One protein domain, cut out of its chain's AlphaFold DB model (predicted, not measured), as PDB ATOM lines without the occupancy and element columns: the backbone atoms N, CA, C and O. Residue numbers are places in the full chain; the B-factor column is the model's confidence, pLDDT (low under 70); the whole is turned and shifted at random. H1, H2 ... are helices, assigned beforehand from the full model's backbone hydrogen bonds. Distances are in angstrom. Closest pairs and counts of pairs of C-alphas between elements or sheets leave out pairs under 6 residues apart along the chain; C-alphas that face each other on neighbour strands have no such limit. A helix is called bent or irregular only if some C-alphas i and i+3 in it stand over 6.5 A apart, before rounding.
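What this domain is: This is residues 11 to 120 and 131 to 190 of the 353 residues of an uncharacterized protein of Candidatus Accumulibacter sp. SK-12 (UniProt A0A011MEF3). A long hairpin of two kinked helices, H3 and H4, makes the core, with H1 crossing residues 52 to 63 of H3 and H8 crossing its residues 65 to 77. H7 runs between H4 and a far corner with short H6. The printed part has 170 residues with nine named helices, H1 to H9 in order, and no named strand: all helix, loose, radius of gyration of the C-alphas 19.2 A, spans 57 by 48 by 32 A.

How they stand to each other: H3, residues 52 to 78, kinks 42 degrees near residue 64. It forms a helical hairpin with the hub H4, residues 80 to 102, opposite ways at a shallow tilt of 3 degrees; the closest C-alphas, Met 57 and Phe 100, are 4.9 A apart. H4 kinks 49 degrees near residue 87 and is irregular: C-alphas 84 and 87 are 7.3 A apart. H1, residues 11 to 32, touches H3 at a steep tilt of 50 degrees, closest C-alphas Ala 22 and Gly 59, 3.8 A. H8, residues 160 to 176, touches H3, closest C-alphas Ser 69 and Pro 162, 4.3 A; H3, H4 and H8 form an up-and-down bundle, each running against the one before. H7, residues 142 to 158, touches residues 90 to 98 of H4, closest C-alphas Ser 94 and Ile 155, 5.2 A. H6, residues 132 to 140, and H7 only just touch, only at the corner, with 3 pairs of C-alphas within 8 A, closest Ile 138 and Ala 145, 5.4 A. With 3 such pairs each, H5, residues 107 to 114, only just touches H2, residues 40 to 44, closest C-alphas Glu 44 and Ser 109, 7.1 A, and H9, residues 186 to 190, only just touches H4, closest C-alphas Val 83 and Leu 188, 5.8 A. O i to N i+4 pairs are within hydrogen-bond range throughout but for H3, 21 of 23, and H4, 14 of 19.

Where its parts are: H1 begins at C-alpha 11 (198.664, 185.221, 178.897) and H9 ends at C-alpha 190 (163.434, 182.573, 178.547). First to last C-alpha, H3 measures 37.0 A, H4 34.1 A and H1 31.3 A.

The domain as a whole: C-alphas Ala 139 and Gly 179 are farthest apart, 58.6 A. Residues 121 to 130 are not printed; C-alphas 120 and 131 are 14.7 A apart. Of the links printed whole, none is long. Residues 11 to 17, in H1, and 175 to 181 stand free; pLDDT is under 70 at residues 178 to 183.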
ATOM      1  N   TRP A  11     199.555 184.886 177.785       86.12
ATOM      2  CA  TRP A  11     198.664 185.221 178.897       86.12
ATOM      3  C   TRP A  11     199.287 186.251 179.830       86.12
ATOM      4  O   TRP A  11     198.612 187.203 180.200       86.12
ATOM      5  N   LEU A  12     200.583 186.124 180.118       89.75
ATOM      6  CA  LEU A  12     201.311 187.087 180.938       89.75
ATOM      7  C   LEU A  12     201.346 188.476 180.282       89.75
ATOM      8  O   LEU A  12     201.043 189.469 180.934       89.75
ATOM      9  N   ARG A  13     201.623 188.554 178.972       91.56
ATOM     10  CA  ARG A  13     201.576 189.821 178.218       91.56
ATOM     11  C   ARG A  13     200.181 190.441 178.198       91.56
ATOM     12  O   ARG A  13     200.058 191.652 178.346       91.56
ATOM     13  N   LEU A  14     199.140 189.627 178.015       89.19
ATOM     14  CA  LEU A  14     197.759 190.110 178.025       89.19
ATOM     15  C   LEU A  14     197.353 190.602 179.419       89.19
ATOM     16  O   LEU A  14     196.773 191.675 179.528       89.19
ATOM     17  N   GLY A  15     197.683 189.846 180.468       91.44
ATOM     18  CA  GLY A  15     197.420 190.225 181.854       91.44
ATOM     19  C   GLY A  15     198.128 191.524 182.233       91.44
ATOM     20  O   GLY A  15     197.495 192.423 182.783       91.44
ATOM     21  N   LEU A  16     199.402 191.671 181.854       94.56
ATOM     22  CA  LEU A  16     200.155 192.909 182.055       94.56
ATOM     23  C   LEU A  16     199.515 194.085 181.309       94.56
ATOM     24  O   LEU A  16     199.310 195.135 181.907       94.56
ATOM     25  N   LEU A  17     199.149 193.909 180.035       94.31
ATOM     26  CA  LEU A  17     198.492 194.957 179.252       94.31
ATOM     27  C   LEU A  17     197.171 195.400 179.894       94.31
ATOM     28  O   LEU A  17     196.947 196.597 180.041       94.31
ATOM     29  N   VAL A  18     196.316 194.454 180.298       94.31
ATOM     30  CA  VAL A  18     195.048 194.761 180.979       94.31
ATOM     31  C   VAL A  18     195.304 195.502 182.286       94.31
ATOM     32  O   VAL A  18     194.631 196.487 182.553       94.31
ATOM     33  N   THR A  19     196.306 195.082 183.060       96.50
ATOM     34  CA  THR A  19     196.678 195.731 184.328       96.50
ATOM     35  C   THR A  19     197.146 197.170 184.105       96.50
ATOM     36  O   THR A  19     196.695 198.071 184.804       96.50
ATOM     37  N   VAL A  20     198.005 197.409 183.110       97.19
ATOM     38  CA  VAL A  20     198.497 198.756 182.773       97.19
ATOM     39  C   VAL A  20     197.357 199.643 182.281       97.19
ATOM     40  O   VAL A  20     197.208 200.760 182.764       97.19
ATOM     41  N   VAL A  21     196.526 199.152 181.357       96.12
ATOM     42  CA  VAL A  21     195.377 199.914 180.841       96.12
ATOM     43  C   VAL A  21     194.393 200.236 181.963       96.12
ATOM     44  O   VAL A  21     193.988 201.386 182.088       96.12
ATOM     45  N   ALA A  22     194.056 199.258 182.807       97.25
ATOM     46  CA  ALA A  22     193.217 199.464 183.979       97.25
ATOM     47  C   ALA A  22     193.804 200.552 184.886       97.25
ATOM     48  O   ALA A  22     193.133 201.533 185.192       97.25
ATOM     49  N   PHE A  23     195.081 200.438 185.248       97.81
ATOM     50  CA  PHE A  23     195.736 201.437 186.082       97.81
ATOM     51  C   PHE A  23     195.649 202.847 185.479       97.81
ATOM     52  O   PHE A  23     195.259 203.780 186.174       97.81
ATOM     53  N   LEU A  24     195.931 203.001 184.181       97.50
ATOM     54  CA  LEU A  24     195.850 204.293 183.491       97.50
ATOM     55  C   LEU A  24     194.424 204.859 183.453       97.50
ATOM     56  O   LEU A  24     194.246 206.057 183.660       97.50
ATOM     57  N   VAL A  25     193.410 204.017 183.236       95.94
ATOM     58  CA  VAL A  25     191.997 204.427 183.297       95.94
ATOM     59  C   VAL A  25     191.640 204.917 184.700       95.94
ATOM     60  O   VAL A  25     191.023 205.970 184.843       95.94
ATOM     61  N   GLY A  26     192.059 204.195 185.739       95.88
ATOM     62  CA  GLY A  26     191.838 204.601 187.124       95.88
ATOM     63  C   GLY A  26     192.534 205.909 187.486       95.88
ATOM     64  O   GLY A  26     191.912 206.777 188.094       95.88
ATOM     65  N   VAL A  27     193.791 206.080 187.062       96.44
ATOM     66  CA  VAL A  27     194.546 207.332 187.227       96.44
ATOM     67  C   VAL A  27     193.821 208.478 186.533       96.44
ATOM     68  O   VAL A  27     193.623 209.522 187.141       96.44
ATOM     69  N   MET A  28     193.385 208.286 185.285       95.31
ATOM     70  CA  MET A  28     192.659 209.305 184.527       95.31
ATOM     71  C   MET A  28     191.410 209.770 185.280       95.31
ATOM     72  O   MET A  28     191.233 210.968 185.473       95.31
ATOM     73  N   VAL A  29     190.577 208.844 185.764       92.81
ATOM     74  CA  VAL A  29     189.366 209.182 186.531       92.81
ATOM     75  C   VAL A  29     189.713 209.858 187.860       92.81
ATOM     76  O   VAL A  29     189.114 210.876 188.202       92.81
ATOM     77  N   GLY A  30     190.726 209.357 188.571       92.56
ATOM     78  CA  GLY A  30     191.206 209.959 189.814       92.56
ATOM     79  C   GLY A  30     191.743 211.382 189.632       92.56
ATOM     80  O   GLY A  30     191.548 212.225 190.505       92.56
ATOM     81  N   LEU A  31     192.384 211.676 188.496       93.19
ATOM     82  CA  LEU A  31     192.845 213.021 188.141       93.19
ATOM     83  C   LEU A  31     191.690 213.929 187.711       93.19
ATOM     84  O   LEU A  31     191.642 215.077 188.146       93.19
ATOM     85  N   LEU A  32     190.740 213.420 186.916       91.44
ATOM     86  CA  LEU A  32     189.543 214.170 186.516       91.44
ATOM     87  C   LEU A  32     188.731 214.616 187.736       91.44
ATOM     88  O   LEU A  32     188.296 215.763 187.786       91.44
ATOM     89  N   GLY A  33     188.606 213.763 188.757       88.94
ATOM     90  CA  GLY A  33     187.952 214.117 190.018       88.94
ATOM     91  C   GLY A  33     188.640 215.242 190.797       88.94
ATOM     92  O   GLY A  33     188.012 215.861 191.644       88.94
ATOM     93  N   ARG A  34     189.907 215.558 190.503       89.88
ATOM     94  CA  ARG A  34     190.655 216.648 191.160       89.88
ATOM     95  C   ARG A  34     190.592 217.970 190.401       89.88
ATOM     96  O   ARG A  34     191.067 218.977 190.923       89.88
ATOM     97  N   LEU A  35     190.051 217.984 189.183       90.88
ATOM     98  CA  LEU A  35     189.982 219.207 188.391       90.88
ATOM     99  C   LEU A  35     189.021 220.230 189.026       90.88
ATOM    100  O   LEU A  35     187.982 219.853 189.585       90.88
ATOM    101  N   PRO A  36     189.333 221.537 188.932       90.31
ATOM    102  CA  PRO A  36     188.389 222.574 189.320       90.31
ATOM    103  C   PRO A  36     187.117 222.431 188.474       90.31
ATOM    104  O   PRO A  36     187.184 222.241 187.264       90.31
ATOM    105  N   GLY A  37     185.952 222.476 189.124       85.12
ATOM    106  CA  GLY A  37     184.661 222.255 188.462       85.12
ATOM    107  C   GLY A  37     184.237 220.790 188.297       85.12
ATOM    108  O   GLY A  37     183.128 220.553 187.830       85.12
ATOM    109  N   ALA A  38     185.040 219.803 188.722       85.25
ATOM    110  CA  ALA A  38     184.598 218.408 188.698       85.25
ATOM    111  C   ALA A  38     183.329 218.200 189.565       85.25
ATOM    112  O   ALA A  38     183.253 218.777 190.665       85.25
ATOM    113  N   PRO A  39     182.354 217.382 189.108       82.50
ATOM    114  CA  PRO A  39     181.148 217.070 189.872       82.50
ATOM    115  C   PRO A  39     181.471 216.480 191.250       82.50
ATOM    116  O   PRO A  39     182.443 215.735 191.389       82.50
ATOM    117  N   GLY A  40     180.641 216.776 192.257       82.75
ATOM    118  CA  GLY A  40     180.826 216.294 193.637       82.75
ATOM    119  C   GLY A  40     181.013 214.777 193.711       82.75
ATOM    120  O   GLY A  40     182.022 214.308 194.226       82.75
ATOM    121  N   ASN A  41     180.140 214.024 193.036       85.50
ATOM    122  CA  ASN A  41     180.210 212.562 192.991       85.50
ATOM    123  C   ASN A  41     181.543 212.043 192.427       85.50
ATOM    124  O   ASN A  41     182.005 210.984 192.830       85.50
ATOM    125  N   LEU A  42     182.187 212.773 191.506       85.94
ATOM    126  CA  LEU A  42     183.489 212.380 190.957       85.94
ATOM    127  C   LEU A  42     184.640 212.701 191.924       85.94
ATOM    128  O   LEU A  42     185.611 211.949 191.993       85.94
ATOM    129  N   LYS A  43     184.531 213.801 192.680       87.81
ATOM    130  CA  LYS A  43     185.488 214.183 193.735       87.81
ATOM    131  C   LYS A  43     185.476 213.193 194.896       87.81
ATOM    132  O   LYS A  43     186.532 212.862 195.434       87.81
ATOM    133  N   GLU A  44     184.286 212.732 195.261       89.81
ATOM    134  CA  GLU A  44     184.042 211.830 196.390       89.81
ATOM    135  C   GLU A  44     184.114 210.348 195.998       89.81
ATOM    136  O   GLU A  44     184.118 209.482 196.875       89.81
ATOM    137  N   LEU A  45     184.256 210.056 194.696       92.00
ATOM    138  CA  LEU A  45     184.278 208.697 194.157       92.00
ATOM    139  C   LEU A  45     185.347 207.822 194.818       92.00
ATOM    140  O   LEU A  45     185.103 206.661 195.124       92.00
ATOM    141  N   MET A  46     186.547 208.370 195.024       92.06
ATOM    142  CA  MET A  46     187.690 207.652 195.592       92.06
ATOM    143  C   MET A  46     188.227 208.382 196.817       92.06
ATOM    144  O   MET A  46     188.355 209.609 196.807       92.06
ATOM    145  N   TRP A  47     188.643 207.633 197.842       81.19
ATOM    146  CA  TRP A  47     189.207 208.189 199.077       81.19
ATOM    147  C   TRP A  47     190.322 209.199 198.792       81.19
ATOM    148  O   TRP A  47     191.407 208.818 198.351       81.19
ATOM    149  N   ARG A  48     190.061 210.490 199.045       79.94
ATOM    150  CA  ARG A  48     191.020 211.594 198.832       79.94
ATOM    151  C   ARG A  48     191.646 211.585 197.422       79.94
ATOM    152  O   ARG A  48     192.833 211.861 197.257       79.94
ATOM    153  N   GLY A  49     190.859 211.233 196.401       79.25
ATOM    154  CA  GLY A  49     191.321 211.120 195.014       79.25
ATOM    155  C   GLY A  49     192.069 209.821 194.685       79.25
ATOM    156  O   GLY A  49     192.741 209.766 193.651       79.25
ATOM    157  N   GLY A  50     191.971 208.810 195.552       88.88
ATOM    158  CA  GLY A  50     192.456 207.443 195.365       88.88
ATOM    159  C   GLY A  50     193.963 207.258 195.559       88.88
ATOM    160  O   GLY A  50     194.767 208.158 195.312       88.88
ATOM    161  N   ASN A  51     194.345 206.056 195.990       94.25
ATOM    162  CA  ASN A  51     195.714 205.551 195.905       94.25
ATOM    163  C   ASN A  51     195.882 204.629 194.678       94.25
ATOM    164  O   ASN A  51     194.923 204.329 193.966       94.25
ATOM    165  N   ALA A  52     197.103 204.140 194.445       96.12
ATOM    166  CA  ALA A  52     197.406 203.276 193.303       96.12
ATOM    167  C   ALA A  52     196.546 201.998 193.246       96.12
ATOM    168  O   ALA A  52     196.174 201.560 192.156       96.12
ATOM    169  N   LEU A  53     196.205 201.417 194.403       95.94
ATOM    170  CA  LEU A  53     195.321 200.255 194.473       95.94
ATOM    171  C   LEU A  53     193.895 200.636 194.061       95.94
ATOM    172  O   LEU A  53     193.311 199.927 193.248       95.94
ATOM    173  N   ASN A  54     193.359 201.759 194.551       95.88
ATOM    174  CA  ASN A  54     192.024 202.220 194.161       95.88
ATOM    175  C   ASN A  54     191.940 202.467 192.651       95.88
ATOM    176  O   ASN A  54     191.001 202.004 192.010       95.88
ATOM    177  N   TRP A  55     192.947 203.123 192.067       96.94
ATOM    178  CA  TRP A  55     193.016 203.354 190.622       96.94
ATOM    179  C   TRP A  55     193.056 202.041 189.842       96.94
ATOM    180  O   TRP A  55     192.280 201.852 188.905       96.94
ATOM    181  N   LEU A  56     193.911 201.099 190.251       97.81
ATOM    182  CA  LEU A  56     193.975 199.793 189.606       97.81
ATOM    183  C   LEU A  56     192.628 199.065 189.682       97.81
ATOM    184  O   LEU A  56     192.139 198.593 188.660       97.81
ATOM    185  N   MET A  57     192.022 198.984 190.868       98.00
ATOM    186  CA  MET A  57     190.759 198.272 191.072       98.00
ATOM    187  C   MET A  57     189.604 198.930 190.310       98.00
ATOM    188  O   MET A  57     188.837 198.228 189.656       98.00
ATOM    189  N   PHE A  58     189.530 200.266 190.281       97.44
ATOM    190  CA  PHE A  58     188.518 200.980 189.498       97.44
ATOM    191  C   PHE A  58     188.670 200.695 188.003       97.44
ATOM    192  O   PHE A  58     187.716 200.337 187.314       97.44
ATOM    193  N   GLY A  59     189.896 200.802 187.492       97.50
ATOM    194  CA  GLY A  59     190.186 200.495 186.101       97.50
ATOM    195  C   GLY A  59     189.905 199.043 185.735       97.50
ATOM    196  O   GLY A  59     189.397 198.774 184.646       97.50
ATOM    197  N   LEU A  60     190.183 198.105 186.647       98.25
ATOM    198  CA  LEU A  60     189.836 196.698 186.473       98.25
ATOM    199  C   LEU A  60     188.319 196.524 186.419       98.25
ATOM    200  O   LEU A  60     187.855 195.821 185.529       98.25
ATOM    201  N   CYS A  61     187.552 197.212 187.270       98.00
ATOM    202  CA  CYS A  61     186.090 197.240 187.200       98.00
ATOM    203  C   CYS A  61     185.603 197.719 185.819       98.00
ATOM    204  O   CYS A  61     184.771 197.063 185.192       98.00
ATOM    205  N   VAL A  62     186.170 198.811 185.292       97.31
ATOM    206  CA  VAL A  62     185.816 199.349 183.965       97.31
ATOM    207  C   VAL A  62     186.180 198.376 182.836       97.31
ATOM    208  O   VAL A  62     185.353 198.091 181.972       97.31
ATOM    209  N   CYS A  63     187.391 197.813 182.835       97.06
ATOM    210  CA  CYS A  63     187.796 196.808 181.845       97.06
ATOM    211  C   CYS A  63     186.956 195.520 181.940       97.06
ATOM    212  O   CYS A  63     186.717 194.843 180.932       97.06
ATOM    213  N   TRP A  64     186.507 195.171 183.145       98.12
ATOM    214  CA  TRP A  64     185.721 193.975 183.413       98.12
ATOM    215  C   TRP A  64     184.307 194.039 182.824       98.12
ATOM    216  O   TRP A  64     183.792 192.988 182.442       98.12
ATOM    217  N   LEU A  65     183.739 195.236 182.608       97.56
ATOM    218  CA  LEU A  65     182.481 195.412 181.861       97.56
ATOM    219  C   LEU A  65     182.523 194.669 180.521       97.56
ATOM    220  O   LEU A  65     181.665 193.833 180.226       97.56
ATOM    221  N   GLY A  66     183.579 194.906 179.743       97.06
ATOM    222  CA  GLY A  66     183.807 194.214 178.482       97.06
ATOM    223  C   GLY A  66     184.259 192.772 178.677       97.06
ATOM    224  O   GLY A  66     183.613 191.847 178.183       97.06
ATOM    225  N   ILE A  67     185.376 192.563 179.385       96.94
ATOM    226  CA  ILE A  67     186.024 191.244 179.506       96.94
ATOM    227  C   ILE A  67     185.087 190.210 180.142       96.94
ATOM    228  O   ILE A  67     184.952 189.107 179.609       96.94
ATOM    229  N   GLY A  68     184.415 190.570 181.236       97.62
ATOM    230  CA  GLY A  68     183.464 189.722 181.947       97.62
ATOM    231  C   GLY A  68     182.256 189.353 181.087       97.62
ATOM    232  O   GLY A  68     181.901 188.176 180.986       97.62
ATOM    233  N   SER A  69     181.690 190.324 180.363       97.69
ATOM    234  CA  SER A  69     180.615 190.063 179.394       97.69
ATOM    235  C   SER A  69     181.074 189.117 178.284       97.69
ATOM    236  O   SER A  69     180.398 188.136 177.974       97.69
ATOM    237  N   GLY A  70     182.268 189.343 177.733       95.81
ATOM    238  CA  GLY A  70     182.873 188.472 176.727       95.81
ATOM    239  C   GLY A  70     183.129 187.046 177.218       95.81
ATOM    240  O   GLY A  70     182.899 186.078 176.484       95.81
ATOM    241  N   PHE A  71     183.572 186.898 178.469       95.88
ATOM    242  CA  PHE A  71     183.731 185.603 179.126       95.88
ATOM    243  C   PHE A  71     182.394 184.862 179.225       95.88
ATOM    244  O   PHE A  71     182.324 183.693 178.834       95.88
ATOM    245  N   MET A  72     181.329 185.543 179.663       96.25
ATOM    246  CA  MET A  72     180.000 184.943 179.754       96.25
ATOM    247  C   MET A  72     179.478 184.517 178.379       96.25
ATOM    248  O   MET A  72     179.101 183.356 178.204       96.25
ATOM    249  N   VAL A  73     179.562 185.393 177.373       94.62
ATOM    250  CA  VAL A  73     179.177 185.066 175.990       94.62
ATOM    251  C   VAL A  73     179.942 183.831 175.501       94.62
ATOM    252  O   VAL A  73     179.360 182.899 174.942       94.62
ATOM    253  N   ARG A  74     181.263 183.783 175.729       92.38
ATOM    254  CA  ARG A  74     182.104 182.642 175.349       92.38
ATOM    255  C   ARG A  74     181.637 181.355 176.024       92.38
ATOM    256  O   ARG A  74     181.594 180.324 175.358       92.38
ATOM    257  N   ALA A  75     181.328 181.390 177.318       92.31
ATOM    258  CA  ALA A  75     180.883 180.223 178.073       92.31
ATOM    259  C   ALA A  75     179.528 179.695 177.571       92.31
ATOM    260  O   ALA A  75     179.407 178.499 177.291       92.31
ATOM    261  N   VAL A  76     178.560 180.592 177.357       90.94
ATOM    262  CA  VAL A  76     177.220 180.273 176.834       90.94
ATOM    263  C   VAL A  76     177.295 179.680 175.424       90.94
ATOM    264  O   VAL A  76     176.593 178.723 175.110       90.94
ATOM    265  N   ARG A  77     178.192 180.183 174.568       87.88
ATOM    266  CA  ARG A  77     178.332 179.709 173.178       87.88
ATOM    267  C   ARG A  77     179.037 178.356 173.028       87.88
ATOM    268  O   ARG A  77     178.950 177.765 171.956       87.88
ATOM    269  N   ARG A  78     179.751 177.860 174.048       86.38
ATOM    270  CA  ARG A  78     180.535 176.611 173.934       86.38
ATOM    271  C   ARG A  78     179.673 175.364 173.773       86.38
ATOM    272  O   ARG A  78     180.072 174.460 173.045       86.38
ATOM    273  N   ARG A  79     178.546 175.279 174.482       84.19
ATOM    274  CA  ARG A  79     177.630 174.128 174.451       84.19
ATOM    275  C   ARG A  79     176.193 174.630 174.609       84.19
ATOM    276  O   ARG A  79     175.987 175.509 175.437       84.19
ATOM    277  N   PRO A  80     175.196 174.059 173.910       80.44
ATOM    278  CA  PRO A  80     173.796 174.463 174.075       80.44
ATOM    279  C   PRO A  80     173.316 174.405 175.534       80.44
ATOM    280  O   PRO A  80     172.668 175.332 176.005       80.44
ATOM    281  N   ALA A  81     173.717 173.368 176.279       87.38
ATOM    282  CA  ALA A  81     173.379 173.213 177.696       87.38
ATOM    283  C   ALA A  81     174.012 174.279 178.613       87.38
ATOM    284  O   ALA A  81     173.505 174.512 179.705       87.38
ATOM    285  N   SER A  82     175.074 174.975 178.177       89.75
ATOM    286  CA  SER A  82     175.697 176.054 178.961       89.75
ATOM    287  C   SER A  82     174.761 177.240 179.194       89.75
ATOM    288  O   SER A  82     175.025 178.049 180.076       89.75
ATOM    289  N   VAL A  83     173.668 177.351 178.435       91.69
ATOM    290  CA  VAL A  83     172.620 178.352 178.668       91.69
ATOM    291  C   VAL A  83     172.004 178.206 180.067       91.69
ATOM    292  O   VAL A  83     171.672 179.210 180.687       91.69
ATOM    293  N   LEU A  84     171.944 176.989 180.621       94.62
ATOM    294  CA  LEU A  84     171.477 176.753 181.994       94.62
ATOM    295  C   LEU A  84     172.428 177.327 183.056       94.62
ATOM    296  O   LEU A  84     172.014 177.577 184.181       94.62
ATOM    297  N   LEU A  85     173.695 177.571 182.700       95.50
ATOM    298  CA  LEU A  85     174.677 178.209 183.579       95.50
ATOM    299  C   LEU A  85     174.595 179.739 183.538       95.50
ATOM    300  O   LEU A  85     175.333 180.391 184.271       95.50
ATOM    301  N   LEU A  86     173.728 180.324 182.701       95.94
ATOM    302  CA  LEU A  86     173.599 181.776 182.565       95.94
ATOM    303  C   LEU A  86     173.374 182.492 183.913       95.94
ATOM    304  O   LEU A  86     174.090 183.465 184.144       95.94
ATOM    305  N   PRO A  87     172.497 182.020 184.830       97.88
ATOM    306  CA  PRO A  87     172.331 182.648 186.144       97.88
ATOM    307  C   PRO A  87     173.632 182.673 186.950       97.88
ATOM    308  O   PRO A  87     174.042 183.720 187.444       97.88
ATOM    309  N   LEU A  88     174.324 181.532 187.026       97.94
ATOM    310  CA  LEU A  88     175.565 181.402 187.787       97.94
ATOM    311  C   LEU A  88     176.694 182.242 187.179       97.94
ATOM    312  O   LEU A  88     177.475 182.847 187.907       97.94
ATOM    313  N   LEU A  89     176.774 182.301 185.848       97.75
ATOM    314  CA  LEU A  89     177.748 183.134 185.151       97.75
ATOM    315  C   LEU A  89     177.466 184.624 185.362       97.75
ATOM    316  O   LEU A  89     178.408 185.369 185.618       97.75
ATOM    317  N   ALA A  90     176.202 185.051 185.293       98.25
ATOM    318  CA  ALA A  90     175.817 186.436 185.546       98.25
ATOM    319  C   ALA A  90     176.187 186.849 186.978       98.25
ATOM    320  O   ALA A  90     176.877 187.849 187.159       98.25
ATOM    321  N   VAL A  91     175.840 186.025 187.975       98.38
ATOM    322  CA  VAL A  91     176.243 186.233 189.376       98.38
ATOM    323  C   VAL A  91     177.765 186.280 189.506       98.38
ATOM    324  O   VAL A  91     178.297 187.227 190.075       98.38
ATOM    325  N   GLY A  92     178.483 185.304 188.949       98.25
ATOM    326  CA  GLY A  92     179.939 185.224 189.069       98.25
ATOM    327  C   GLY A  92     180.659 186.435 188.469       98.25
ATOM    328  O   GLY A  92     181.560 186.988 189.098       98.25
ATOM    329  N   VAL A  93     180.245 186.891 187.281       98.38
ATOM    330  CA  VAL A  93     180.823 188.088 186.647       98.38
ATOM    331  C   VAL A  93     180.494 189.345 187.460       98.38
ATOM    332  O   VAL A  93     181.384 190.177 187.646       98.38
ATOM    333  N   SER A  94     179.271 189.468 187.982       98.56
ATOM    334  CA  SER A  94     178.870 190.587 188.843       98.56
ATOM    335  C   SER A  94     179.643 190.621 190.163       98.56
ATOM    336  O   SER A  94     180.086 191.689 190.562       98.56
ATOM    337  N   VAL A  95     179.868 189.478 190.822       98.31
ATOM    338  CA  VAL A  95     180.628 189.396 192.086       98.31
ATOM    339  C   VAL A  95     182.075 189.847 191.894       98.31
ATOM    340  O   VAL A  95     182.584 190.622 192.700       98.31
ATOM    341  N   VAL A  96     182.731 189.423 190.809       98.44
ATOM    342  CA  VAL A  96     184.090 189.897 190.489       98.44
ATOM    343  C   VAL A  96     184.094 191.412 190.265       98.44
ATOM    344  O   VAL A  96     184.958 192.108 190.793       98.44
ATOM    345  N   SER A  97     183.102 191.932 189.539       98.50
ATOM    346  CA  SER A  97     182.972 193.374 189.315       98.50
ATOM    347  C   SER A  97     182.728 194.145 190.616       98.50
ATOM    348  O   SER A  97     183.351 195.177 190.847       98.50
ATOM    349  N   PHE A  98     181.886 193.615 191.507       98.12
ATOM    350  CA  PHE A  98     181.612 194.204 192.814       98.12
ATOM    351  C   PHE A  98     182.859 194.239 193.697       98.12
ATOM    352  O   PHE A  98     183.115 195.239 194.363       98.12
ATOM    353  N   ALA A  99     183.669 193.178 193.682       97.75
ATOM    354  CA  ALA A  99     184.931 193.139 194.413       97.75
ATOM    355  C   ALA A  99     185.895 194.232 193.920       97.75
ATOM    356  O   ALA A  99     186.474 194.952 194.728       97.75
ATOM    357  N   PHE A 100     186.019 194.419 192.602       98.06
ATOM    358  CA  PHE A 100     186.808 195.523 192.053       98.06
ATOM    359  C   PHE A 100     186.240 196.890 192.443       98.06
ATOM    360  O   PHE A 100     186.994 197.752 192.891       98.06
ATOM    361  N   LEU A 101     184.923 197.083 192.325       97.38
ATOM    362  CA  LEU A 101     184.299 198.359 192.656       97.38
ATOM    363  C   LEU A 101     184.468 198.698 194.143       97.38
ATOM    364  O   LEU A 101     184.968 199.773 194.459       97.38
ATOM    365  N   SER A 102     184.130 197.775 195.044       96.38
ATOM    366  CA  SER A 102     184.175 197.981 196.500       96.38
ATOM    367  C   SER A 102     185.576 198.246 197.057       96.38
ATOM    368  O   SER A 102     185.711 198.945 198.054       96.38
ATOM    369  N   LEU A 103     186.626 197.751 196.396       96.06
ATOM    370  CA  LEU A 103     188.018 198.077 196.731       96.06
ATOM    371  C   LEU A 103     188.484 199.421 196.147       96.06
ATOM    372  O   LEU A 103     189.579 199.897 196.458       96.06
ATOM    373  N   SER A 104     187.693 200.020 195.259       96.19
ATOM    374  CA  SER A 104     188.086 201.198 194.490       96.19
ATOM    375  C   SER A 104     187.404 202.495 194.912       96.19
ATOM    376  O   SER A 104     188.037 203.546 194.822       96.19
ATOM    377  N   VAL A 105     186.157 202.425 195.384       96.56
ATOM    378  CA  VAL A 105     185.341 203.604 195.706       96.56
ATOM    379  C   VAL A 105     185.076 203.745 197.202       96.56
ATOM    380  O   VAL A 105     185.316 202.820 197.978       96.56
ATOM    381  N   THR A 106     184.595 204.917 197.606       95.62
ATOM    382  CA  THR A 106     184.173 205.191 198.985       95.62
ATOM    383  C   THR A 106     182.861 204.470 199.343       95.62
ATOM    384  O   THR A 106     182.089 204.122 198.442       95.62
ATOM    385  N   PRO A 107     182.561 204.226 200.635       93.81
ATOM    386  CA  PRO A 107     181.312 203.610 201.058       93.81
ATOM    387  C   PRO A 107     180.131 204.527 200.752       93.81
ATOM    388  O   PRO A 107     179.083 204.035 200.356       93.81
ATOM    389  N   GLU A 108     180.322 205.847 200.845       91.81
ATOM    390  CA  GLU A 108     179.327 206.836 200.431       91.81
ATOM    391  C   GLU A 108     178.971 206.654 198.950       91.81
ATOM    392  O   GLU A 108     177.799 206.508 198.620       91.81
ATOM    393  N   SER A 109     179.969 206.502 198.070       93.56
ATOM    394  CA  SER A 109     179.720 206.234 196.645       93.56
ATOM    395  C   SER A 109     179.027 204.889 196.397       93.56
ATOM    396  O   SER A 109     178.202 204.776 195.490       93.56
ATOM    397  N   LEU A 110     179.339 203.848 197.180       94.00
ATOM    398  CA  LEU A 110     178.604 202.579 197.097       94.00
ATOM    399  C   LEU A 110     177.148 202.754 197.524       94.00
ATOM    400  O   LEU A 110     176.266 202.221 196.855       94.00
ATOM    401  N   HIS A 111     176.891 203.498 198.598       92.81
ATOM    402  CA  HIS A 111     175.540 203.782 199.072       92.81
ATOM    403  C   HIS A 111     174.762 204.663 198.094       92.81
ATOM    404  O   HIS A 111     173.569 204.444 197.913       92.81
ATOM    405  N   ASP A 112     175.411 205.584 197.386       90.75
ATOM    406  CA  ASP A 112     174.746 206.376 196.350       90.75
ATOM    407  C   ASP A 112     174.254 205.504 195.190       90.75
ATOM    408  O   ASP A 112     173.165 205.732 194.657       90.75
ATOM    409  N   ILE A 113     175.033 204.479 194.826       91.31
ATOM    410  CA  ILE A 113     174.714 203.545 193.736       91.31
ATOM    411  C   ILE A 113     173.707 202.478 194.187       91.31
ATOM    412  O   ILE A 113     172.794 202.133 193.440       91.31
ATOM    413  N   LEU A 114     173.897 201.907 195.378       93.94
ATOM    414  CA  LEU A 114     173.211 200.690 195.830       93.94
ATOM    415  C   LEU A 114     172.178 200.944 196.925       93.94
ATOM    416  O   LEU A 114     171.387 200.053 197.229       93.94
ATOM    417  N   GLY A 115     172.169 202.130 197.520       92.25
ATOM    418  CA  GLY A 115     171.465 202.431 198.760       92.25
ATOM    419  C   GLY A 115     172.210 201.920 199.990       92.25
ATOM    420  O   GLY A 115     173.040 201.012 199.914       92.25
ATOM    421  N   VAL A 116     171.863 202.478 201.146       91.50
ATOM    422  CA  VAL A 116     172.339 201.983 202.444       91.50
ATOM    423  C   VAL A 116     171.722 200.590 202.696       91.50
ATOM    424  O   VAL A 116     170.568 200.356 202.303       91.50
ATOM    425  N   PRO A 117     172.461 199.629 203.279       91.50
ATOM    426  CA  PRO A 117     171.888 198.349 203.700       91.50
ATOM    427  C   PRO A 117     170.814 198.572 204.773       91.50
ATOM    428  O   PRO A 117     170.991 199.411 205.655       91.50
ATOM    429  N   VAL A 118     169.695 197.851 204.684       91.31
ATOM    430  CA  VAL A 118     168.540 198.005 205.595       91.31
ATOM    431  C   VAL A 118     168.234 196.758 206.403       91.31
ATOM    432  O   VAL A 118     167.515 196.858 207.393       91.31
ATOM    433  N   TRP A 119     168.792 195.597 206.054       88.69
ATOM    434  CA  TRP A 119     168.531 194.361 206.797       88.69
ATOM    435  C   TRP A 119     168.971 194.418 208.262       88.69
ATOM    436  O   TRP A 119     168.414 193.713 209.096       88.69
ATOM    437  N   THR A 120     169.950 195.253 208.591       88.44
ATOM    438  CA  THR A 120     170.442 195.442 209.962       88.44
ATOM    439  C   THR A 120     169.870 196.687 210.644       88.44
ATOM    440  O   THR A 120     170.159 196.926 211.816       88.44
ATOM    441  N   ALA A 131     162.817 184.445 206.319       90.94
ATOM    442  CA  ALA A 131     162.804 183.171 207.035       90.94
ATOM    443  C   ALA A 131     163.587 183.271 208.367       90.94
ATOM    444  O   ALA A 131     164.646 183.906 208.385       90.94
ATOM    445  N   PRO A 132     163.161 182.593 209.455       92.62
ATOM    446  CA  PRO A 132     163.809 182.702 210.770       92.62
ATOM    447  C   PRO A 132     165.320 182.426 210.755       92.62
ATOM    448  O   PRO A 132     166.085 183.093 211.443       92.62
ATOM    449  N   VAL A 133     165.774 181.491 209.911       93.44
ATOM    450  CA  VAL A 133     167.206 181.185 209.737       93.44
ATOM    451  C   VAL A 133     167.996 182.367 209.162       93.44
ATOM    452  O   VAL A 133     169.145 182.589 209.535       93.44
ATOM    453  N   VAL A 134     167.376 183.155 208.279       91.19
ATOM    454  CA  VAL A 134     167.982 184.355 207.693       91.19
ATOM    455  C   VAL A 134     168.033 185.461 208.739       91.19
ATOM    456  O   VAL A 134     169.084 186.068 208.906       91.19
ATOM    457  N   GLN A 135     166.953 185.664 209.502       90.75
ATOM    458  CA  GLN A 135     166.924 186.631 210.607       90.75
ATOM    459  C   GLN A 135     168.009 186.322 211.651       90.75
ATOM    460  O   GLN A 135     168.774 187.204 212.038       90.75
ATOM    461  N   GLN A 136     168.140 185.052 212.048       92.56
ATOM    462  CA  GLN A 136     169.193 184.610 212.961       92.56
ATOM    463  C   GLN A 136     170.591 184.836 212.366       92.56
ATOM    464  O   GLN A 136     171.489 185.299 213.065       92.56
ATOM    465  N   GLY A 137     170.783 184.549 211.075       92.56
ATOM    466  CA  GLY A 137     172.042 184.810 210.376       92.56
ATOM    467  C   GLY A 137     172.417 186.294 210.349       92.56
ATOM    468  O   GLY A 137     173.568 186.631 210.626       92.56
ATOM    469  N   ILE A 138     171.446 187.174 210.082       93.31
ATOM    470  CA  ILE A 138     171.620 188.633 210.127       93.31
ATOM    471  C   ILE A 138     172.024 189.073 211.538       93.31
ATOM    472  O   ILE A 138     172.992 189.817 211.687       93.31
ATOM    473  N   ALA A 139     171.345 188.569 212.573       91.31
ATOM    474  CA  ALA A 139     171.646 188.903 213.964       91.31
ATOM    475  C   ALA A 139     173.051 188.446 214.399       91.31
ATOM    476  O   ALA A 139     173.737 189.160 215.128       91.31
ATOM    477  N   LEU A 140     173.500 187.271 213.941       95.81
ATOM    478  CA  LEU A 140     174.828 186.737 214.259       95.81
ATOM    479  C   LEU A 140     175.955 187.446 213.494       95.81
ATOM    480  O   LEU A 140     177.052 187.608 214.030       95.81
ATOM    481  N   TYR A 141     175.704 187.867 212.250       96.31
ATOM    482  CA  TYR A 141     176.722 188.429 211.359       96.31
ATOM    483  C   TYR A 141     176.227 189.691 210.626       96.31
ATOM    484  O   TYR A 141     176.180 189.703 209.392       96.31
ATOM    485  N   PRO A 142     175.929 190.791 211.343       93.31
ATOM    486  CA  PRO A 142     175.288 191.971 210.755       93.31
ATOM    487  C   PRO A 142     176.118 192.592 209.626       93.31
ATOM    488  O   PRO A 142     175.611 192.839 208.539       93.31
ATOM    489  N   LYS A 143     177.438 192.715 209.813       93.81
ATOM    490  CA  LYS A 143     178.329 193.240 208.763       93.81
ATOM    491  C   LYS A 143     178.324 192.375 207.503       93.81
ATOM    492  O   LYS A 143     178.405 192.897 206.397       93.81
ATOM    493  N   ALA A 144     178.267 191.052 207.656       94.12
ATOM    494  CA  ALA A 144     178.216 190.156 206.506       94.12
ATOM    495  C   ALA A 144     176.868 190.280 205.787       94.12
ATOM    496  O   ALA A 144     176.850 190.307 204.560       94.12
ATOM    497  N   ALA A 145     175.767 190.413 206.534       93.94
ATOM    498  CA  ALA A 145     174.446 190.661 205.970       93.94
ATOM    499  C   ALA A 145     174.409 191.953 205.140       93.94
ATOM    500  O   ALA A 145     173.966 191.902 203.996       93.94
ATOM    501  N   ASP A 146     174.970 193.053 205.652       93.19
ATOM    502  CA  ASP A 146     175.074 194.324 204.921       93.19
ATOM    503  C   ASP A 146     175.836 194.159 203.596       93.19
ATOM    504  O   ASP A 146     175.383 194.589 202.534       93.19
ATOM    505  N   TYR A 147     176.987 193.476 203.627       93.50
ATOM    506  CA  TYR A 147     177.775 193.207 202.420       93.50
ATOM    507  C   TYR A 147     177.049 192.298 201.422       93.50
ATOM    508  O   TYR A 147     177.167 192.510 200.213       93.50
ATOM    509  N   ILE A 148     176.311 191.294 201.902       94.50
ATOM    510  CA  ILE A 148     175.509 190.400 201.057       94.50
ATOM    511  C   ILE A 148     174.366 191.180 200.407       94.50
ATOM    512  O   ILE A 148     174.142 191.021 199.208       94.50
ATOM    513  N   GLU A 149     173.680 192.041 201.160       94.38
ATOM    514  CA  GLU A 149     172.603 192.887 200.655       94.38
ATOM    515  C   GLU A 149     173.109 193.827 199.553       94.38
ATOM    516  O   GLU A 149     172.586 193.820 198.435       94.38
ATOM    517  N   MET A 150     174.182 194.579 199.826       95.00
ATOM    518  CA  MET A 150     174.809 195.452 198.829       95.00
ATOM    519  C   MET A 150     175.279 194.663 197.603       95.00
ATOM    520  O   MET A 150     175.040 195.075 196.467       95.00
ATOM    521  N   GLY A 151     175.905 193.502 197.812       96.69
ATOM    522  CA  GLY A 151     176.343 192.623 196.733       96.69
ATOM    523  C   GLY A 151     175.179 192.138 195.867       96.69
ATOM    524  O   GLY A 151     175.276 192.170 194.643       96.69
ATOM    525  N   ALA A 152     174.054 191.749 196.473       96.25
ATOM    526  CA  ALA A 152     172.849 191.329 195.760       96.25
ATOM    527  C   ALA A 152     172.254 192.469 194.922       96.25
ATOM    528  O   ALA A 152     171.938 192.263 193.746       96.25
ATOM    529  N   ARG A 153     172.176 193.685 195.479       96.06
ATOM    530  CA  ARG A 153     171.738 194.879 194.736       96.06
ATOM    531  C   ARG A 153     172.671 195.192 193.572       96.06
ATOM    532  O   ARG A 153     172.206 195.433 192.459       96.06
ATOM    533  N   TYR A 154     173.982 195.098 193.789       97.56
ATOM    534  CA  TYR A 154     174.962 195.295 192.728       97.56
ATOM    535  C   TYR A 154     174.837 194.234 191.631       97.56
ATOM    536  O   TYR A 154     174.915 194.563 190.449       97.56
ATOM    537  N   ILE A 155     174.599 192.967 191.991       98.19
ATOM    538  CA  ILE A 155     174.335 191.903 191.016       98.19
ATOM    539  C   ILE A 155     173.110 192.253 190.172       98.19
ATOM    540  O   ILE A 155     173.202 192.156 188.949       98.19
ATOM    541  N   GLY A 156     172.008 192.688 190.790       97.25
ATOM    542  CA  GLY A 156     170.807 193.125 190.076       97.25
ATOM    543  C   GLY A 156     171.070 194.299 189.127       97.25
ATOM    544  O   GLY A 156     170.545 194.322 188.018       97.25
ATOM    545  N   LEU A 157     171.928 195.242 189.523       96.50
ATOM    546  CA  LEU A 157     172.278 196.407 188.706       96.50
ATOM    547  C   LEU A 157     173.209 196.044 187.539       96.50
ATOM    548  O   LEU A 157     173.028 196.516 186.418       96.50
ATOM    549  N   TYR A 158     174.209 195.198 187.790       98.06
ATOM    550  CA  TYR A 158     175.265 194.877 186.834       98.06
ATOM    551  C   TYR A 158     174.875 193.761 185.856       98.06
ATOM    552  O   TYR A 158     175.163 193.862 184.665       98.06
ATOM    553  N   ALA A 159     174.220 192.692 186.327       98.44
ATOM    554  CA  ALA A 159     173.934 191.485 185.541       98.44
ATOM    555  C   ALA A 159     173.183 191.714 184.209       98.44
ATOM    556  O   ALA A 159     173.474 190.983 183.253       98.44
ATOM    557  N   PRO A 160     172.280 192.707 184.066       98.56
ATOM    558  CA  PRO A 160     171.651 193.012 182.783       98.56
ATOM    559  C   PRO A 160     172.650 193.255 181.647       98.56
ATOM    560  O   PRO A 160     172.414 192.821 180.520       98.56
ATOM    561  N   ILE A 161     173.798 193.872 181.937       98.31
ATOM    562  CA  ILE A 161     174.836 194.196 180.952       98.31
ATOM    563  C   ILE A 161     175.368 192.934 180.245       98.31
ATOM    564  O   ILE A 161     175.173 192.803 179.030       98.31
ATOM    565  N   PRO A 162     176.008 191.968 180.938       98.25
ATOM    566  CA  PRO A 162     176.520 190.773 180.283       98.25
ATOM    567  C   PRO A 162     175.397 189.917 179.675       98.25
ATOM    568  O   PRO A 162     175.625 189.287 178.635       98.25
ATOM    569  N   ILE A 163     174.191 189.891 180.267       98.50
ATOM    570  CA  ILE A 163     173.036 189.141 179.734       98.50
ATOM    571  C   ILE A 163     172.651 189.674 178.351       98.50
ATOM    572  O   ILE A 163     172.591 188.910 177.384       98.50
ATOM    573  N   LEU A 164     172.458 190.988 178.231       98.44
ATOM    574  CA  LEU A 164     172.049 191.625 176.981       98.44
ATOM    575  C   LEU A 164     173.156 191.584 175.919       98.44
ATOM    576  O   LEU A 164     172.865 191.350 174.747       98.44
ATOM    577  N   VAL A 165     174.430 191.690 176.316       97.50
ATOM    578  CA  VAL A 165     175.571 191.461 175.408       97.50
ATOM    579  C   VAL A 165     175.607 190.023 174.899       97.50
ATOM    580  O   VAL A 165     175.846 189.793 173.711       97.50
ATOM    581  N   SER A 166     175.322 189.044 175.759       95.94
ATOM    582  CA  SER A 166     175.226 187.637 175.355       95.94
ATOM    583  C   SER A 166     174.115 187.419 174.336       95.94
ATOM    584  O   SER A 166     174.354 186.771 173.317       95.94
ATOM    585  N   LEU A 167     172.935 188.003 174.564       95.81
ATOM    586  CA  LEU A 167     171.827 187.963 173.608       95.81
ATOM    587  C   LEU A 167     172.213 188.605 172.271       95.81
ATOM    588  O   LEU A 167     172.092 187.956 171.234       95.81
ATOM    589  N   ALA A 168     172.741 189.833 172.287       95.69
ATOM    590  CA  ALA A 168     173.116 190.563 171.077       95.69
ATOM    591  C   ALA A 168     174.135 189.792 170.219       95.69
ATOM    592  O   ALA A 168     173.948 189.634 169.011       95.69
ATOM    593  N   VAL A 169     175.188 189.248 170.837       93.38
ATOM    594  CA  VAL A 169     176.228 188.495 170.119       93.38
ATOM    595  C   VAL A 169     175.708 187.161 169.583       93.38
ATOM    596  O   VAL A 169     176.090 186.754 168.483       93.38
ATOM    597  N   VAL A 170     174.863 186.455 170.341       90.12
ATOM    598  CA  VAL A 170     174.285 185.182 169.887       90.12
ATOM    599  C   VAL A 170     173.347 185.407 168.701       90.12
ATOM    600  O   VAL A 170     173.496 184.713 167.698       90.12
ATOM    601  N   LEU A 171     172.465 186.408 168.773       88.69
ATOM    602  CA  LEU A 171     171.551 186.765 167.682       88.69
ATOM    603  C   LEU A 171     172.311 187.168 166.414       88.69
ATOM    604  O   LEU A 171     171.993 186.701 165.321       88.69
ATOM    605  N   LEU A 172     173.371 187.969 166.559       88.81
ATOM    606  CA  LEU A 172     174.210 188.355 165.427       88.81
ATOM    607  C   LEU A 172     174.934 187.156 164.798       88.81
ATOM    608  O   LEU A 172     175.114 187.095 163.583       88.81
ATOM    609  N   GLY A 173     175.340 186.183 165.618       84.44
ATOM    610  CA  GLY A 173     175.978 184.954 165.143       84.44
ATOM    611  C   GLY A 173     175.072 184.039 164.369       84.44
ATOM    612  O   GLY A 173     175.530 183.415 163.410       84.44
ATOM    613  N   ASP A 174     173.802 184.002 164.737       78.56
ATOM    614  CA  ASP A 174     172.804 183.246 163.999       78.56
ATOM    615  C   ASP A 174     172.534 183.887 162.635       78.56
ATOM    616  O   ASP A 174     172.488 183.170 161.636       78.56
ATOM    617  N   TYR A 175     172.475 185.223 162.566       80.69
ATOM    618  CA  TYR A 175     172.343 185.947 161.298       80.69
ATOM    619  C   TYR A 175     173.489 185.628 160.325       80.69
ATOM    620  O   TYR A 175     173.244 185.286 159.171       80.69
ATOM    621  N   VAL A 176     174.742 185.672 160.791       77.56
ATOM    622  CA  VAL A 176     175.909 185.392 159.932       77.56
ATOM    623  C   VAL A 176     176.041 183.899 159.588       77.56
ATOM    624  O   VAL A 176     176.607 183.552 158.554       77.56
ATOM    625  N   SER A 177     175.508 182.997 160.417       71.56
ATOM    626  CA  SER A 177     175.615 181.541 160.219       71.56
ATOM    627  C   SER A 177     174.485 180.932 159.374       71.56
ATOM    628  O   SER A 177     174.353 179.702 159.357       71.56
ATOM    629  N   TYR A 178     173.675 181.755 158.696       52.22
ATOM    630  CA  TYR A 178     172.516 181.317 157.909       52.22
ATOM    631  C   TYR A 178     172.907 180.193 156.928       52.22
ATOM    632  O   TYR A 178     173.660 180.400 155.980       52.22
ATOM    633  N   GLY A 179     172.449 178.969 157.217       51.28
ATOM    634  CA  GLY A 179     172.808 177.737 156.498       51.28
ATOM    635  C   GLY A 179     173.113 176.538 157.408       51.28
ATOM    636  O   GLY A 179     172.978 175.391 156.988       51.28
ATOM    637  N   ARG A 180     173.461 176.766 158.683       56.84
ATOM    638  CA  ARG A 180     173.484 175.717 159.723       56.84
ATOM    639  C   ARG A 180     172.203 175.824 160.550       56.84
ATOM    640  O   ARG A 180     171.832 176.935 160.909       56.84
ATOM    641  N   ARG A 181     171.525 174.700 160.842       56.56
ATOM    642  CA  ARG A 181     170.309 174.660 161.687       56.56
ATOM    643  C   ARG A 181     170.507 175.563 162.909       56.56
ATOM    644  O   ARG A 181     171.377 175.275 163.732       56.56
ATOM    645  N   ALA A 182     169.730 176.643 162.997       61.59
ATOM    646  CA  ALA A 182     169.770 177.538 164.144       61.59
ATOM    647  C   ALA A 182     169.406 176.712 165.390       61.59
ATOM    648  O   ALA A 182     168.344 176.086 165.413       61.59
ATOM    649  N   PRO A 183     170.288 176.608 166.397       68.81
ATOM    650  CA  PRO A 183     169.959 175.871 167.609       68.81
ATOM    651  C   PRO A 183     168.790 176.562 168.325       68.81
ATOM    652  O   PRO A 183     168.650 177.780 168.252       68.81
ATOM    653  N   ASN A 184     167.962 175.793 169.036       80.06
ATOM    654  CA  ASN A 184     166.819 176.329 169.776       80.06
ATOM    655  C   ASN A 184     167.278 177.422 170.767       80.06
ATOM    656  O   ASN A 184     168.002 177.135 171.724       80.06
ATOM    657  N   ARG A 185     166.881 178.678 170.517       86.31
ATOM    658  CA  ARG A 185     167.240 179.851 171.338       86.31
ATOM    659  C   ARG A 185     166.212 180.180 172.413       86.31
ATOM    660  O   ARG A 185     166.495 181.031 173.255       86.31
ATOM    661  N   LEU A 186     165.073 179.486 172.433       90.12
ATOM    662  CA  LEU A 186     164.029 179.699 173.435       90.12
ATOM    663  C   LEU A 186     164.562 179.599 174.875       90.12
ATOM    664  O   LEU A 186     164.233 180.488 175.656       90.12
ATOM    665  N   PRO A 187     165.448 178.642 175.238       92.75
ATOM    666  CA  PRO A 187     165.996 178.596 176.593       92.75
ATOM    667  C   PRO A 187     166.830 179.831 176.948       92.75
ATOM    668  O   PRO A 187     166.746 180.327 178.067       92.75
ATOM    669  N   LEU A 188     167.617 180.357 176.002       93.19
ATOM    670  CA  LEU A 188     168.450 181.537 176.248       93.19
ATOM    671  C   LEU A 188     167.578 182.766 176.477       93.19
ATOM    672  O   LEU A 188     167.815 183.510 177.425       93.19
ATOM    673  N   LEU A 189     166.567 182.954 175.629       95.25
ATOM    674  CA  LEU A 189     165.629 184.060 175.754       95.25
ATOM    675  C   LEU A 189     164.827 183.959 177.057       95.25
ATOM    676  O   LEU A 189     164.800 184.920 177.818       95.25
ATOM    677  N   ALA A 190     164.247 182.793 177.352       96.38
ATOM    678  CA  ALA A 190     163.434 182.573 178.547       96.38
ATOM    679  C   ALA A 190     164.224 182.814 179.843       96.38
ATOM    680  O   ALA A 190     163.766 183.556 180.710       96.38
TER     681      ALA A 190